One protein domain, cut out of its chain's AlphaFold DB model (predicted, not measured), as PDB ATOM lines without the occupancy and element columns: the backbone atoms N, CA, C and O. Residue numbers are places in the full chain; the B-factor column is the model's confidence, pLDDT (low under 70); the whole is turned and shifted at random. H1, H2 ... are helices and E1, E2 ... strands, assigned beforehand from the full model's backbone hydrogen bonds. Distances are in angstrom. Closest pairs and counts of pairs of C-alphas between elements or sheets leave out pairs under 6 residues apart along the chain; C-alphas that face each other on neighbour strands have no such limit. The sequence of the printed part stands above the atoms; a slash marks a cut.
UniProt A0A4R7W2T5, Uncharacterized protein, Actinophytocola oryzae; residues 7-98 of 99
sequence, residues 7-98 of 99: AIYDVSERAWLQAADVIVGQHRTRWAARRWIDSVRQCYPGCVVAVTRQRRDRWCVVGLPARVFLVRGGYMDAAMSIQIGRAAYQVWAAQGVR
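AT A GLANCE: This is residues 7 to 98 of the 99 residues of an uncharacterized protein of Actinophytocola oryzae (UniProt A0A4R7W2T5). A twisted sheet of four strands is the middle layer here, with the long helix H3 over one face and H2 over the other; the short helix H1 lies off the face, beyond the edge strand E1. Residues 7 to 8, before H1, pair with residues 23 to 24 of E1, parallel. The printed part has 92 residues with three named helices and four named strands, in the order H1 E1 H2 E2 E3 E4 H3, and its class is mixed, helices and strands. The mixed sheet runs E1 E2 E3 E4, with E1 and E2 parallel and the other neighbours antiparallel. The whole is compact, with a radius of gyration of the C-alphas of 12.1 A and spans of 36 by 28 by 22 A.

IN THESE COORDINATES: Begin in the sheet with E1, residues 22 to 27, 16.4 A long, from C-alpha 22 at (114.902, 116.056, 145.269). Beside it you find E2, residues 49 to 54, 16.6 A; then E3, residues 59 to 64, 16.6 A; then E4, residues 67 to 72, 16.5 A. H2, residues 30 to 43, is 19.8 A long. H3 runs from C-alpha 78 at (103.474, 114.171, 151.061) to C-alpha 96 at (126.300, 127.380, 145.865), 26.9 A. H1, residues 14 to 19, measures 8.9 A.

HOW THE PARTS SIT: Look first between E1 and E2, parallel at 23 degrees, where N 25 and O 51 are 2.8 A apart, within hydrogen-bond range. E2, E3 and E4 form a meander, each strand the antiparallel neighbour of the one before. In the hairpin E2 and E3, N 52 and O 61 are 2.9 A apart; in the hairpin E3 and E4, N 62 and O 69 are 2.9 A apart. E1, H2 and E2 make a strand-helix-strand unit, two parallel strands joined through a helix, with a right-handed crossover. H2 is on the sheet at a height of 8.3 A; its closest C-alphas to E2 are those of Ile 37 and Ala 50, 5.8 A. H3 is on the opposite face at 7.7 A, where the closest C-alphas of H3 and E2, Gly 85 and Val 51, are 6.0 A apart. H1 is not on the sheet; its closest C-alphas to E1, those of Leu 17 and Ile 23, are 7.0 A apart. In H1, H2 and H3 every O i to N i+4 pair is within hydrogen-bond range.

THE WHOLE: The two C-alphas farthest apart are those of Arg 56 and Arg 98, 38.5 A. The printed part has no cut, and the six links between named elements are tight. Its mean pLDDT is 91.4; look for values under 70 at residue 73 and residues 96 to 98.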
ATOM      1  N   ALA A   7     111.146 113.613 142.675       97.31
ATOM      2  CA  ALA A   7     110.717 112.227 142.538       97.31
ATOM      3  C   ALA A   7     110.247 111.654 143.881       97.31
ATOM      4  O   ALA A   7     110.745 112.021 144.948       97.31
ATOM      5  N   ILE A   8     109.288 110.730 143.828       97.06
ATOM      6  CA  ILE A   8     108.782 110.020 145.006       97.06
ATOM      7  C   ILE A   8     109.339 108.599 144.976       97.06
ATOM      8  O   ILE A   8     109.106 107.837 144.039       97.06
ATOM      9  N   TYR A   9     110.075 108.238 146.018       95.06
ATOM     10  CA  TYR A   9     110.640 106.907 146.192       95.06
ATOM     11  C   TYR A   9     109.523 105.854 146.295       95.06
ATOM     12  O   TYR A   9     108.488 106.113 146.908       95.06
ATOM     13  N   ASP A  10     109.727 104.690 145.673       93.00
ATOM     14  CA  ASP A  10     108.746 103.601 145.477       93.00
ATOM     15  C   ASP A  10     107.546 103.913 144.555       93.00
ATOM     16  O   ASP A  10     106.733 103.025 144.301       93.00
ATOM     17  N   VAL A  11     107.428 105.136 144.023       95.88
ATOM     18  CA  VAL A  11     106.365 105.520 143.067       95.88
ATOM     19  C   VAL A  11     106.946 105.881 141.704       95.88
ATOM     20  O   VAL A  11     106.414 105.486 140.672       95.88
ATOM     21  N   SER A  12     108.029 106.656 141.693       96.25
ATOM     22  CA  SER A  12     108.705 107.086 140.476       96.25
ATOM     23  C   SER A  12     109.573 105.973 139.893       96.25
ATOM     24  O   SER A  12     110.213 105.210 140.619       96.25
ATOM     25  N   GLU A  13     109.654 105.931 138.566       96.62
ATOM     26  CA  GLU A  13     110.575 105.041 137.866       96.62
ATOM     27  C   GLU A  13     112.036 105.372 138.184       96.62
ATOM     28  O   GLU A  13     112.400 106.511 138.491       96.62
ATOM     29  N   ARG A  14     112.911 104.371 138.039       95.19
ATOM     30  CA  ARG A  14     114.344 104.529 138.310       95.19
ATOM     31  C   ARG A  14     114.980 105.641 137.477       95.19
ATOM     32  O   ARG A  14     115.809 106.367 138.014       95.19
ATOM     33  N   ALA A  15     114.606 105.787 136.205       95.19
ATOM     34  CA  ALA A  15     115.133 106.850 135.347       95.19
ATOM     35  C   ALA A  15     114.796 108.243 135.902       95.19
ATOM     36  O   ALA A  15     115.660 109.115 135.946       95.19
ATOM     37  N   TRP A  16     113.578 108.420 136.420       95.69
ATOM     38  CA  TRP A  16     113.150 109.670 137.043       95.69
ATOM     39  C   TRP A  16     113.889 109.945 138.356       95.69
ATOM     40  O   TRP A  16     114.323 111.065 138.603       95.69
ATOM     41  N   LEU A  17     114.104 108.908 139.171       96.81
ATOM     42  CA  LEU A  17     114.905 109.010 140.395       96.81
ATOM     43  C   LEU A  17     116.365 109.402 140.112       96.81
ATOM     44  O   LEU A  17     116.959 110.115 140.911       96.81
ATOM     45  N   GLN A  18     116.949 108.963 138.991       96.31
ATOM     46  CA  GLN A  18     118.320 109.338 138.609       96.31
ATOM     47  C   GLN A  18     118.448 110.809 138.188       96.31
ATOM     48  O   GLN A  18     119.513 111.392 138.363       96.31
ATOM     49  N   ALA A  19     117.379 111.397 137.648       95.19
ATOM     50  CA  ALA A  19     117.351 112.783 137.183       95.19
ATOM     51  C   ALA A  19     116.830 113.782 138.235       95.19
ATOM     52  O   ALA A  19     116.758 114.974 137.955       95.19
ATOM     53  N   ALA A  20     116.414 113.312 139.413       97.00
ATOM     54  CA  ALA A  20     115.774 114.157 140.412       97.00
ATOM     55  C   ALA A  20     116.785 114.922 141.272       97.00
ATOM     56  O   ALA A  20     117.672 114.318 141.874       97.00
ATOM     57  N   ASP A  21     116.562 116.227 141.439       96.50
ATOM     58  CA  ASP A  21     117.269 117.059 142.420       96.50
ATOM     59  C   ASP A  21     116.829 116.722 143.851       96.50
ATOM     60  O   ASP A  21     117.612 116.791 144.806       96.50
ATOM     61  N   VAL A  22     115.546 116.367 143.995       97.44
ATOM     62  CA  VAL A  22     114.902 116.056 145.269       97.44
ATOM     63  C   VAL A  22     114.220 114.696 145.208       97.44
ATOM     64  O   VAL A  22     113.326 114.468 144.392       97.44
ATOM     65  N   ILE A  23     114.554 113.814 146.147       98.38
ATOM     66  CA  ILE A  23     113.881 112.523 146.309       98.38
ATOM     67  C   ILE A  23     113.127 112.503 147.635       98.38
ATOM     68  O   ILE A  23     113.696 112.763 148.697       98.38
ATOM     69  N   VAL A  24     111.839 112.159 147.581       97.38
ATOM     70  CA  VAL A  24     110.956 112.096 148.750       97.38
ATOM     71  C   VAL A  24     110.585 110.652 149.072       97.38
ATOM     72  O   VAL A  24     110.029 109.948 148.238       97.38
ATOM     73  N   GLY A  25     110.854 110.214 150.299       96.38
ATOM     74  CA  GLY A  25     110.511 108.888 150.812       96.38
ATOM     75  C   GLY A  25     109.637 108.932 152.065       96.38
ATOM     76  O   GLY A  25     109.302 109.992 152.607       96.38
ATOM     77  N   GLN A  26     109.275 107.754 152.568       96.06
ATOM     78  CA  GLN A  26     108.481 107.619 153.785       96.06
ATOM     79  C   GLN A  26     108.973 106.459 154.646       96.06
ATOM     80  O   GLN A  26     109.067 105.326 154.192       96.06
ATOM     81  N   HIS A  27     109.212 106.726 155.931       95.25
ATOM     82  CA  HIS A  27     109.755 105.736 156.861       95.25
ATOM     83  C   HIS A  27     109.047 105.783 158.215       95.25
ATOM     84  O   HIS A  27     108.513 106.803 158.639       95.25
ATOM     85  N   ARG A  28     109.013 104.660 158.941       93.19
ATOM     86  CA  ARG A  28     108.369 104.606 160.271       93.19
ATOM     87  C   ARG A  28     109.236 105.213 161.374       93.19
ATOM     88  O   ARG A  28     108.706 105.819 162.305       93.19
ATOM     89  N   THR A  29     110.553 105.037 161.277       93.38
ATOM     90  CA  THR A  29     111.517 105.406 162.322       93.38
ATOM     91  C   THR A  29     112.580 106.354 161.780       93.38
ATOM     92  O   THR A  29     112.917 106.325 160.597       93.38
ATOM     93  N   ARG A  30     113.144 107.182 162.666       92.81
ATOM     94  CA  ARG A  30     114.215 108.128 162.307       92.81
ATOM     95  C   ARG A  30     115.492 107.422 161.865       92.81
ATOM     96  O   ARG A  30     116.199 107.921 161.003       92.81
ATOM     97  N   TRP A  31     115.789 106.266 162.455       94.12
ATOM     98  CA  TRP A  31     116.958 105.478 162.079       94.12
ATOM     99  C   TRP A  31     116.837 104.933 160.653       94.12
ATOM    100  O   TRP A  31     117.764 105.105 159.867       94.12
ATOM    101  N   ALA A  32     115.674 104.373 160.290       95.94
ATOM    102  CA  ALA A  32     115.423 103.913 158.924       95.94
ATOM    103  C   ALA A  32     115.494 105.078 157.925       95.94
ATOM    104  O   ALA A  32     116.152 104.963 156.899       95.94
ATOM    105  N   ALA A  33     114.906 106.223 158.282       95.56
ATOM    106  CA  ALA A  33     114.993 107.456 157.508       95.56
ATOM    107  C   ALA A  33     116.444 107.903 157.240       95.56
ATOM    108  O   ALA A  33     116.780 108.231 156.108       95.56
ATOM    109  N   ARG A  34     117.313 107.900 158.260       95.62
ATOM    110  CA  ARG A  34     118.726 108.288 158.102       95.62
ATOM    111  C   ARG A  34     119.482 107.324 157.192       95.62
ATOM    112  O   ARG A  34     120.109 107.775 156.245       95.62
ATOM    113  N   ARG A  35     119.346 106.012 157.418       96.31
ATOM    114  CA  ARG A  35     119.977 104.999 156.554       96.31
ATOM    115  C   ARG A  35     119.507 105.098 155.105       96.31
ATOM    116  O   ARG A  35     120.300 104.907 154.191       96.31
ATOM    117  N   TRP A  36     118.227 105.393 154.901       97.12
ATOM    118  CA  TRP A  36     117.683 105.609 153.567       97.12
ATOM    119  C   TRP A  36     118.273 106.855 152.899       97.12
ATOM    120  O   TRP A  36     118.648 106.771 151.737       97.12
ATOM    121  N   ILE A  37     118.442 107.972 153.618       96.50
ATOM    122  CA  ILE A  37     119.121 109.167 153.079       96.50
ATOM    123  C   ILE A  37     120.538 108.820 152.606       96.50
ATOM    124  O   ILE A  37     120.927 109.225 151.512       96.50
ATOM    125  N   ASP A  38     121.293 108.057 153.399       95.00
ATOM    126  CA  ASP A  38     122.650 107.641 153.025       95.00
ATOM    127  C   ASP A  38     122.630 106.767 151.759       95.00
ATOM    128  O   ASP A  38     123.420 106.980 150.839       95.00
ATOM    129  N   SER A  39     121.675 105.837 151.670       96.31
ATOM    130  CA  SER A  39     121.475 105.004 150.480       96.31
ATOM    131  C   SER A  39     121.080 105.822 149.252       96.31
ATOM    132  O   SER A  39     121.579 105.545 148.166       96.31
ATOM    133  N   VAL A  40     120.210 106.824 149.397       96.81
ATOM    134  CA  VAL A  40     119.791 107.683 148.282       96.81
ATOM    135  C   VAL A  40     120.997 108.388 147.672       96.81
ATOM    136  O   VAL A  40     121.154 108.362 146.457       96.81
ATOM    137  N   ARG A  41     121.895 108.926 148.502       91.31
ATOM    138  CA  ARG A  41     123.117 109.596 148.025       91.31
ATOM    139  C   ARG A  41     124.052 108.663 147.269       91.31
ATOM    140  O   ARG A  41     124.696 109.086 146.319       91.31
ATOM    141  N   GLN A  42     124.139 107.406 147.695       93.44
ATOM    142  CA  GLN A  42     124.974 106.409 147.025       93.44
ATOM    143  C   GLN A  42     124.362 105.948 145.698       93.44
ATOM    144  O   GLN A  42     125.080 105.731 144.728       93.44
ATOM    145  N   CYS A  43     123.040 105.775 145.649       96.19
ATOM    146  CA  CYS A  43     122.354 105.200 144.492       96.19
ATOM    147  C   CYS A  43     121.934 106.227 143.431       96.19
ATOM    148  O   CYS A  43     121.740 105.845 142.273       96.19
ATOM    149  N   TYR A  44     121.759 107.488 143.826       95.81
ATOM    150  CA  TYR A  44     121.248 108.578 142.995       95.81
ATOM    151  C   TYR A  44     122.149 109.809 143.177       95.81
ATOM    152  O   TYR A  44     121.785 110.740 143.894       95.81
ATOM    153  N   PRO A  45     123.350 109.825 142.571       90.50
ATOM    154  CA  PRO A  45     124.332 110.889 142.787       90.50
ATOM    155  C   PRO A  45     123.872 112.272 142.291       90.50
ATOM    156  O   PRO A  45     124.418 113.275 142.737       90.50
ATOM    157  N   GLY A  46     122.865 112.336 141.407       90.94
ATOM    158  CA  GLY A  46     122.214 113.587 140.999       90.94
ATOM    159  C   GLY A  46     121.279 114.187 142.059       90.94
ATOM    160  O   GLY A  46     120.962 115.369 141.995       90.94
ATOM    161  N   CYS A  47     120.877 113.407 143.069       95.94
ATOM    162  CA  CYS A  47     120.002 113.878 144.137       95.94
ATOM    163  C   CYS A  47     120.770 114.757 145.130       95.94
ATOM    164  O   CYS A  47     121.607 114.282 145.903       95.94
ATOM    165  N   VAL A  48     120.397 116.031 145.197       95.50
ATOM    166  CA  VAL A  48     120.943 116.994 146.158       95.50
ATOM    167  C   VAL A  48     120.218 116.903 147.500       95.50
ATOM    168  O   VAL A  48     120.854 116.951 148.557       95.50
ATOM    169  N   VAL A  49     118.890 116.750 147.483       97.25
ATOM    170  CA  VAL A  49     118.067 116.730 148.700       97.25
ATOM    171  C   VAL A  49     117.269 115.439 148.807       97.25
ATOM    172  O   VAL A  49     116.369 115.172 148.020       97.25
ATOM    173  N   ALA A  50     117.512 114.674 149.865       97.94
ATOM    174  CA  ALA A  50     116.664 113.544 150.225       97.94
ATOM    175  C   ALA A  50     115.749 113.940 151.388       97.94
ATOM    176  O   ALA A  50     116.228 114.263 152.476       97.94
ATOM    177  N   VAL A  51     114.433 113.902 151.194       97.00
ATOM    178  CA  VAL A  51     113.453 114.154 152.258       97.00
ATOM    179  C   VAL A  51     112.737 112.864 152.590       97.00
ATOM    180  O   VAL A  51     112.232 112.182 151.714       97.00
ATOM    181  N   THR A  52     112.625 112.525 153.866       96.62
ATOM    182  CA  THR A  52     111.767 111.417 154.287       96.62
ATOM    183  C   THR A  52     110.849 111.836 155.408       96.62
ATOM    184  O   THR A  52     111.297 112.295 156.456       96.62
ATOM    185  N   ARG A  53     109.555 111.595 155.234       94.44
ATOM    186  CA  ARG A  53     108.550 111.820 156.279       94.44
ATOM    187  C   ARG A  53     108.298 110.581 157.123       94.44
ATOM    188  O   ARG A  53     108.574 109.455 156.699       94.44
ATOM    189  N   GLN A  54     107.731 110.784 158.307       93.94
ATOM    190  CA  GLN A  54     107.200 109.685 159.097       93.94
ATOM    191  C   GLN A  54     105.949 109.101 158.438       93.94
ATOM    192  O   GLN A  54     105.091 109.828 157.948       93.94
ATOM    193  N   ARG A  55     105.748 107.787 158.530       82.62
ATOM    194  CA  ARG A  55     104.406 107.216 158.352       82.62
ATOM    195  C   ARG A  55     103.452 107.729 159.437       82.62
ATOM    196  O   ARG A  55     103.692 107.454 160.610       82.62
ATOM    197  N   ARG A  56     102.370 108.417 159.043       82.25
ATOM    198  CA  ARG A  56     101.475 109.202 159.928       82.25
ATOM    199  C   ARG A  56     102.097 110.511 160.447       82.25
ATOM    200  O   ARG A  56     101.651 111.055 161.453       82.25
ATOM    201  N   ASP A  57     103.133 110.986 159.755       79.44
ATOM    202  CA  ASP A  57     103.346 112.409 159.490       79.44
ATOM    203  C   ASP A  57     103.764 113.300 160.670       79.44
ATOM    204  O   ASP A  57     103.535 114.491 160.616       79.44
ATOM    205  N   ARG A  58     104.412 112.808 161.736       86.81
ATOM    206  CA  ARG A  58     104.804 113.693 162.870       86.81
ATOM    207  C   ARG A  58     106.162 114.387 162.724       86.81
ATOM    208  O   ARG A  58     106.546 115.188 163.577       86.81
ATOM    209  N   TRP A  59     106.942 114.010 161.718       91.88
ATOM    210  CA  TRP A  59     108.269 114.564 161.451       91.88
ATOM    211  C   TRP A  59     108.688 114.293 160.010       91.88
ATOM    212  O   TRP A  59     108.204 113.346 159.388       91.88
ATOM    213  N   CYS A  60     109.655 115.064 159.523       94.31
ATOM    214  CA  CYS A  60     110.451 114.704 158.358       94.31
ATOM    215  C   CYS A  60     111.949 114.865 158.657       94.31
ATOM    216  O   CYS A  60     112.355 115.594 159.563       94.31
ATOM    217  N   VAL A  61     112.773 114.107 157.946       95.31
ATOM    218  CA  VAL A  61     114.229 114.232 157.958       95.31
ATOM    219  C   VAL A  61     114.641 114.732 156.585       95.31
ATOM    220  O   VAL A  61     114.223 114.164 155.579       95.31
ATOM    221  N   VAL A  62     115.447 115.786 156.562       96.44
ATOM    222  CA  VAL A  62     115.964 116.410 155.344       96.44
ATOM    223  C   VAL A  62     117.464 116.177 155.297       96.44
ATOM    224  O   VAL A  62     118.187 116.564 156.215       96.44
ATOM    225  N   GLY A  63     117.937 115.518 154.249       96.31
ATOM    226  CA  GLY A  63     119.342 115.248 154.003       96.31
ATOM    227  C   GLY A  63     119.883 116.100 152.862       96.31
ATOM    228  O   GLY A  63     119.433 115.950 151.737       96.31
ATOM    229  N   LEU A  64     120.908 116.895 153.157       93.56
ATOM    230  CA  LEU A  64     121.752 117.666 152.233       93.56
ATOM    231  C   LEU A  64     123.176 117.077 152.196       93.56
ATOM    232  O   LEU A  64     123.572 116.481 153.200       93.56
ATOM    233  N   PRO A  65     124.001 117.275 151.150       87.75
ATOM    234  CA  PRO A  65     125.263 116.539 150.969       87.75
ATOM    235  C   PRO A  65     126.152 116.443 152.225       87.75
ATOM    236  O   PRO A  65     126.617 115.361 152.570       87.75
ATOM    237  N   ALA A  66     126.281 117.534 152.990       85.38
ATOM    238  CA  ALA A  66     127.084 117.585 154.217       85.38
ATOM    239  C   ALA A  66     126.283 117.539 155.537       85.38
ATOM    240  O   ALA A  66     126.878 117.560 156.614       85.38
ATOM    241  N   ARG A  67     124.943 117.562 155.505       88.31
ATOM    242  CA  ARG A  67     124.117 117.779 156.710       88.31
ATOM    243  C   ARG A  67     122.807 116.999 156.683       88.31
ATOM    244  O   ARG A  67     122.230 116.753 155.630       88.31
ATOM    245  N   VAL A  68     122.311 116.636 157.861       93.25
ATOM    246  CA  VAL A  68     120.999 115.996 158.025       93.25
ATOM    247  C   VAL A  68     120.247 116.703 159.141       93.25
ATOM    248  O   VAL A  68     120.765 116.851 160.246       93.25
ATOM    249  N   PHE A  69     119.014 117.103 158.857       92.81
ATOM    250  CA  PHE A  69     118.162 117.867 159.757       92.81
ATOM    251  C   PHE A  69     116.903 117.077 160.092       92.81
ATOM    252  O   PHE A  69     116.335 116.401 159.237       92.81
ATOM    253  N   LEU A  70     116.448 117.179 161.339       92.38
ATOM    254  CA  LEU A  70     115.136 116.697 161.756       92.38
ATOM    255  C   LEU A  70     114.194 117.892 161.862       92.38
ATOM    256  O   LEU A  70     114.404 118.762 162.703       92.38
ATOM    257  N   VAL A  71     113.126 117.882 161.076       89.06
ATOM    258  CA  VAL A  71     112.063 118.883 161.144       89.06
ATOM    259  C   VAL A  71     110.876 118.281 161.895       89.06
ATOM    260  O   VAL A  71     110.450 117.149 161.642       89.06
ATOM    261  N   ARG A  72     110.349 119.039 162.858       85.69
ATOM    262  CA  ARG A  72     109.143 118.707 163.628       85.69
ATOM    263  C   ARG A  72     108.146 119.846 163.457       85.69
ATOM    264  O   ARG A  72     108.555 120.996 163.543       85.69
ATOM    265  N   GLY A  73     106.867 119.543 163.254       69.94
ATOM    266  CA  GLY A  73     105.883 120.610 163.035       69.94
ATOM    267  C   GLY A  73     104.440 120.147 162.881       69.94
ATOM    268  O   GLY A  73     103.723 120.684 162.053       69.94
ATOM    269  N   GLY A  74     104.004 119.142 163.641       74.38
ATOM    270  CA  GLY A  74     102.664 118.578 163.453       74.38
ATOM    271  C   GLY A  74     102.609 117.665 162.229       74.38
ATOM    272  O   GLY A  74     103.566 116.927 162.001       74.38
ATOM    273  N   TYR A  75     101.489 117.678 161.504       81.62
ATOM    274  CA  TYR A  75     101.210 116.786 160.375       81.62
ATOM    275  C   TYR A  75     102.011 117.184 159.118       81.62
ATOM    276  O   TYR A  75     101.848 118.272 158.580       81.62
ATOM    277  N   MET A  76     102.883 116.286 158.667       85.44
ATOM    278  CA  MET A  76     103.820 116.388 157.544       85.44
ATOM    279  C   MET A  76     103.445 115.401 156.436       85.44
ATOM    280  O   MET A  76     104.053 114.334 156.313       85.44
ATOM    281  N   ASP A  77     102.426 115.727 155.647       89.69
ATOM    282  CA  ASP A  77     102.017 114.884 154.524       89.69
ATOM    283  C   ASP A  77     103.014 114.914 153.348       89.69
ATOM    284  O   ASP A  77     104.114 115.477 153.414       89.69
ATOM    285  N   ALA A  78     102.647 114.240 152.257       89.19
ATOM    286  CA  ALA A  78     103.474 114.171 151.061       89.19
ATOM    287  C   ALA A  78     103.697 115.550 150.418       89.19
ATOM    288  O   ALA A  78     104.828 115.852 150.037       89.19
ATOM    289  N   ALA A  79     102.664 116.394 150.338       91.69
ATOM    290  CA  ALA A  79     102.753 117.710 149.713       91.69
ATOM    291  C   ALA A  79     103.685 118.634 150.506       91.69
ATOM    292  O   ALA A  79     104.594 119.237 149.935       91.69
ATOM    293  N   MET A  80     103.536 118.657 151.833       91.94
ATOM    294  CA  MET A  80     104.418 119.408 152.723       91.94
ATOM    295  C   MET A  80     105.869 118.923 152.618       91.94
ATOM    296  O   MET A  80     106.802 119.720 152.551       91.94
ATOM    297  N   SER A  81     106.082 117.608 152.542       92.25
ATOM    298  CA  SER A  81     107.429 117.034 152.402       92.25
ATOM    299  C   SER A  81     108.101 117.428 151.083       92.25
ATOM    300  O   SER A  81     109.299 117.707 151.065       92.25
ATOM    301  N   ILE A  82     107.330 117.499 149.995       94.56
ATOM    302  CA  ILE A  82     107.797 117.994 148.694       94.56
ATOM    303  C   ILE A  82     108.165 119.478 148.782       94.56
ATOM    304  O   ILE A  82     109.240 119.865 148.326       94.56
ATOM    305  N   GLN A  83     107.313 120.305 149.395       94.00
ATOM    306  CA  GLN A  83     107.581 121.738 149.570       94.00
ATOM    307  C   GLN A  83     108.838 121.987 150.409       94.00
ATOM    308  O   GLN A  83     109.675 122.804 150.030       94.00
ATOM    309  N   ILE A  84     109.021 121.237 151.500       93.19
ATOM    310  CA  ILE A  84     110.243 121.281 152.314       93.19
ATOM    311  C   ILE A  84     111.467 120.905 151.474       93.19
ATOM    312  O   ILE A  84     112.500 121.563 151.577       93.19
ATOM    313  N   GLY A  85     111.358 119.875 150.630       94.25
ATOM    314  CA  GLY A  85     112.435 119.466 149.729       94.25
ATOM    315  C   GLY A  85     112.827 120.555 148.734       94.25
ATOM    316  O   GLY A  85     114.008 120.881 148.629       94.25
ATOM    317  N   ARG A  86     111.841 121.178 148.075       95.62
ATOM    318  CA  ARG A  86     112.058 122.310 147.157       95.62
ATOM    319  C   ARG A  86     112.699 123.502 147.861       95.62
ATOM    320  O   ARG A  86     113.708 124.016 147.392       95.62
ATOM    321  N   ALA A  87     112.175 123.898 149.019       93.50
ATOM    322  CA  ALA A  87     112.728 125.008 149.790       93.50
ATOM    323  C   ALA A  87     114.176 124.732 150.233       93.50
ATOM    324  O   ALA A  87     115.040 125.600 150.117       93.50
ATOM    325  N   ALA A  88     114.468 123.512 150.696       93.00
ATOM    326  CA  ALA A  88     115.824 123.118 151.069       93.00
ATOM    327  C   ALA A  88     116.785 123.150 149.870       93.00
ATOM    328  O   ALA A  88     117.915 123.617 150.015       93.00
ATOM    329  N   TYR A  89     116.331 122.700 148.697       93.94
ATOM    330  CA  TYR A  89     117.109 122.764 147.461       93.94
ATOM    331  C   TYR A  89     117.398 124.209 147.049       93.94
ATOM    332  O   TYR A  89     118.550 124.554 146.816       93.94
ATOM    333  N   GLN A  90     116.389 125.083 147.053       92.44
ATOM    334  CA  GLN A  90     116.549 126.501 146.719       92.44
ATOM    335  C   GLN A  90     117.538 127.210 147.652       92.44
ATOM    336  O   GLN A  90     118.394 127.963 147.193       92.44
ATOM    337  N   VAL A  91     117.463 126.940 148.961       89.94
ATOM    338  CA  VAL A  91     118.413 127.489 149.940       89.94
ATOM    339  C   VAL A  91     119.831 126.978 149.679       89.94
ATOM    340  O   VAL A  91     120.776 127.761 149.752       89.94
ATOM    341  N   TRP A  92     119.994 125.692 149.360       90.12
ATOM    342  CA  TRP A  92     121.296 125.125 149.004       90.12
ATOM    343  C   TRP A  92     121.852 125.737 147.711       90.12
ATOM    344  O   TRP A  92     122.993 126.194 147.694       90.12
ATOM    345  N   ALA A  93     121.033 125.828 146.662       89.75
ATOM    346  CA  ALA A  93     121.418 126.390 145.374       89.75
ATOM    347  C   ALA A  93     121.825 127.866 145.506       89.75
ATOM    348  O   ALA A  93     122.859 128.270 144.982       89.75
ATOM    349  N   ALA A  94     121.088 128.659 146.291       88.12
ATOM    350  CA  ALA A  94     121.425 130.055 146.565       88.12
ATOM    351  C   ALA A  94     122.764 130.227 147.311       88.12
ATOM    352  O   ALA A  94     123.418 131.262 147.177       88.12
ATOM    353  N   GLN A  95     123.186 129.227 148.092       83.06
ATOM    354  CA  GLN A  95     124.491 129.217 148.764       83.06
ATOM    355  C   GLN A  95     125.629 128.779 147.824       83.06
ATOM    356  O   GLN A  95     126.754 129.242 147.994       83.06
ATOM    357  N   GLY A  96     125.337 127.930 146.830       63.50
ATOM    358  CA  GLY A  96     126.300 127.380 145.865       63.50
ATOM    359  C   GLY A  96     126.696 128.308 144.708       63.50
ATOM    360  O   GLY A  96     127.698 128.055 144.057       63.50
ATOM    361  N   VAL A  97     125.986 129.416 144.472       49.88
ATOM    362  CA  VAL A  97     126.369 130.431 143.456       49.88
ATOM    363  C   VAL A  97     127.558 131.308 143.918       49.88
ATOM    364  O   VAL A  97     128.004 132.197 143.198       49.88
ATOM    365  N   ARG A  98     128.094 131.087 145.128       40.94
ATOM    366  CA  ARG A  98     129.192 131.880 145.719       40.94
ATOM    367  C   ARG A  98     130.541 131.155 145.838       40.94
ATOM    368  O   ARG A  98     131.431 131.697 146.490       40.94
TER     369      ARG A  98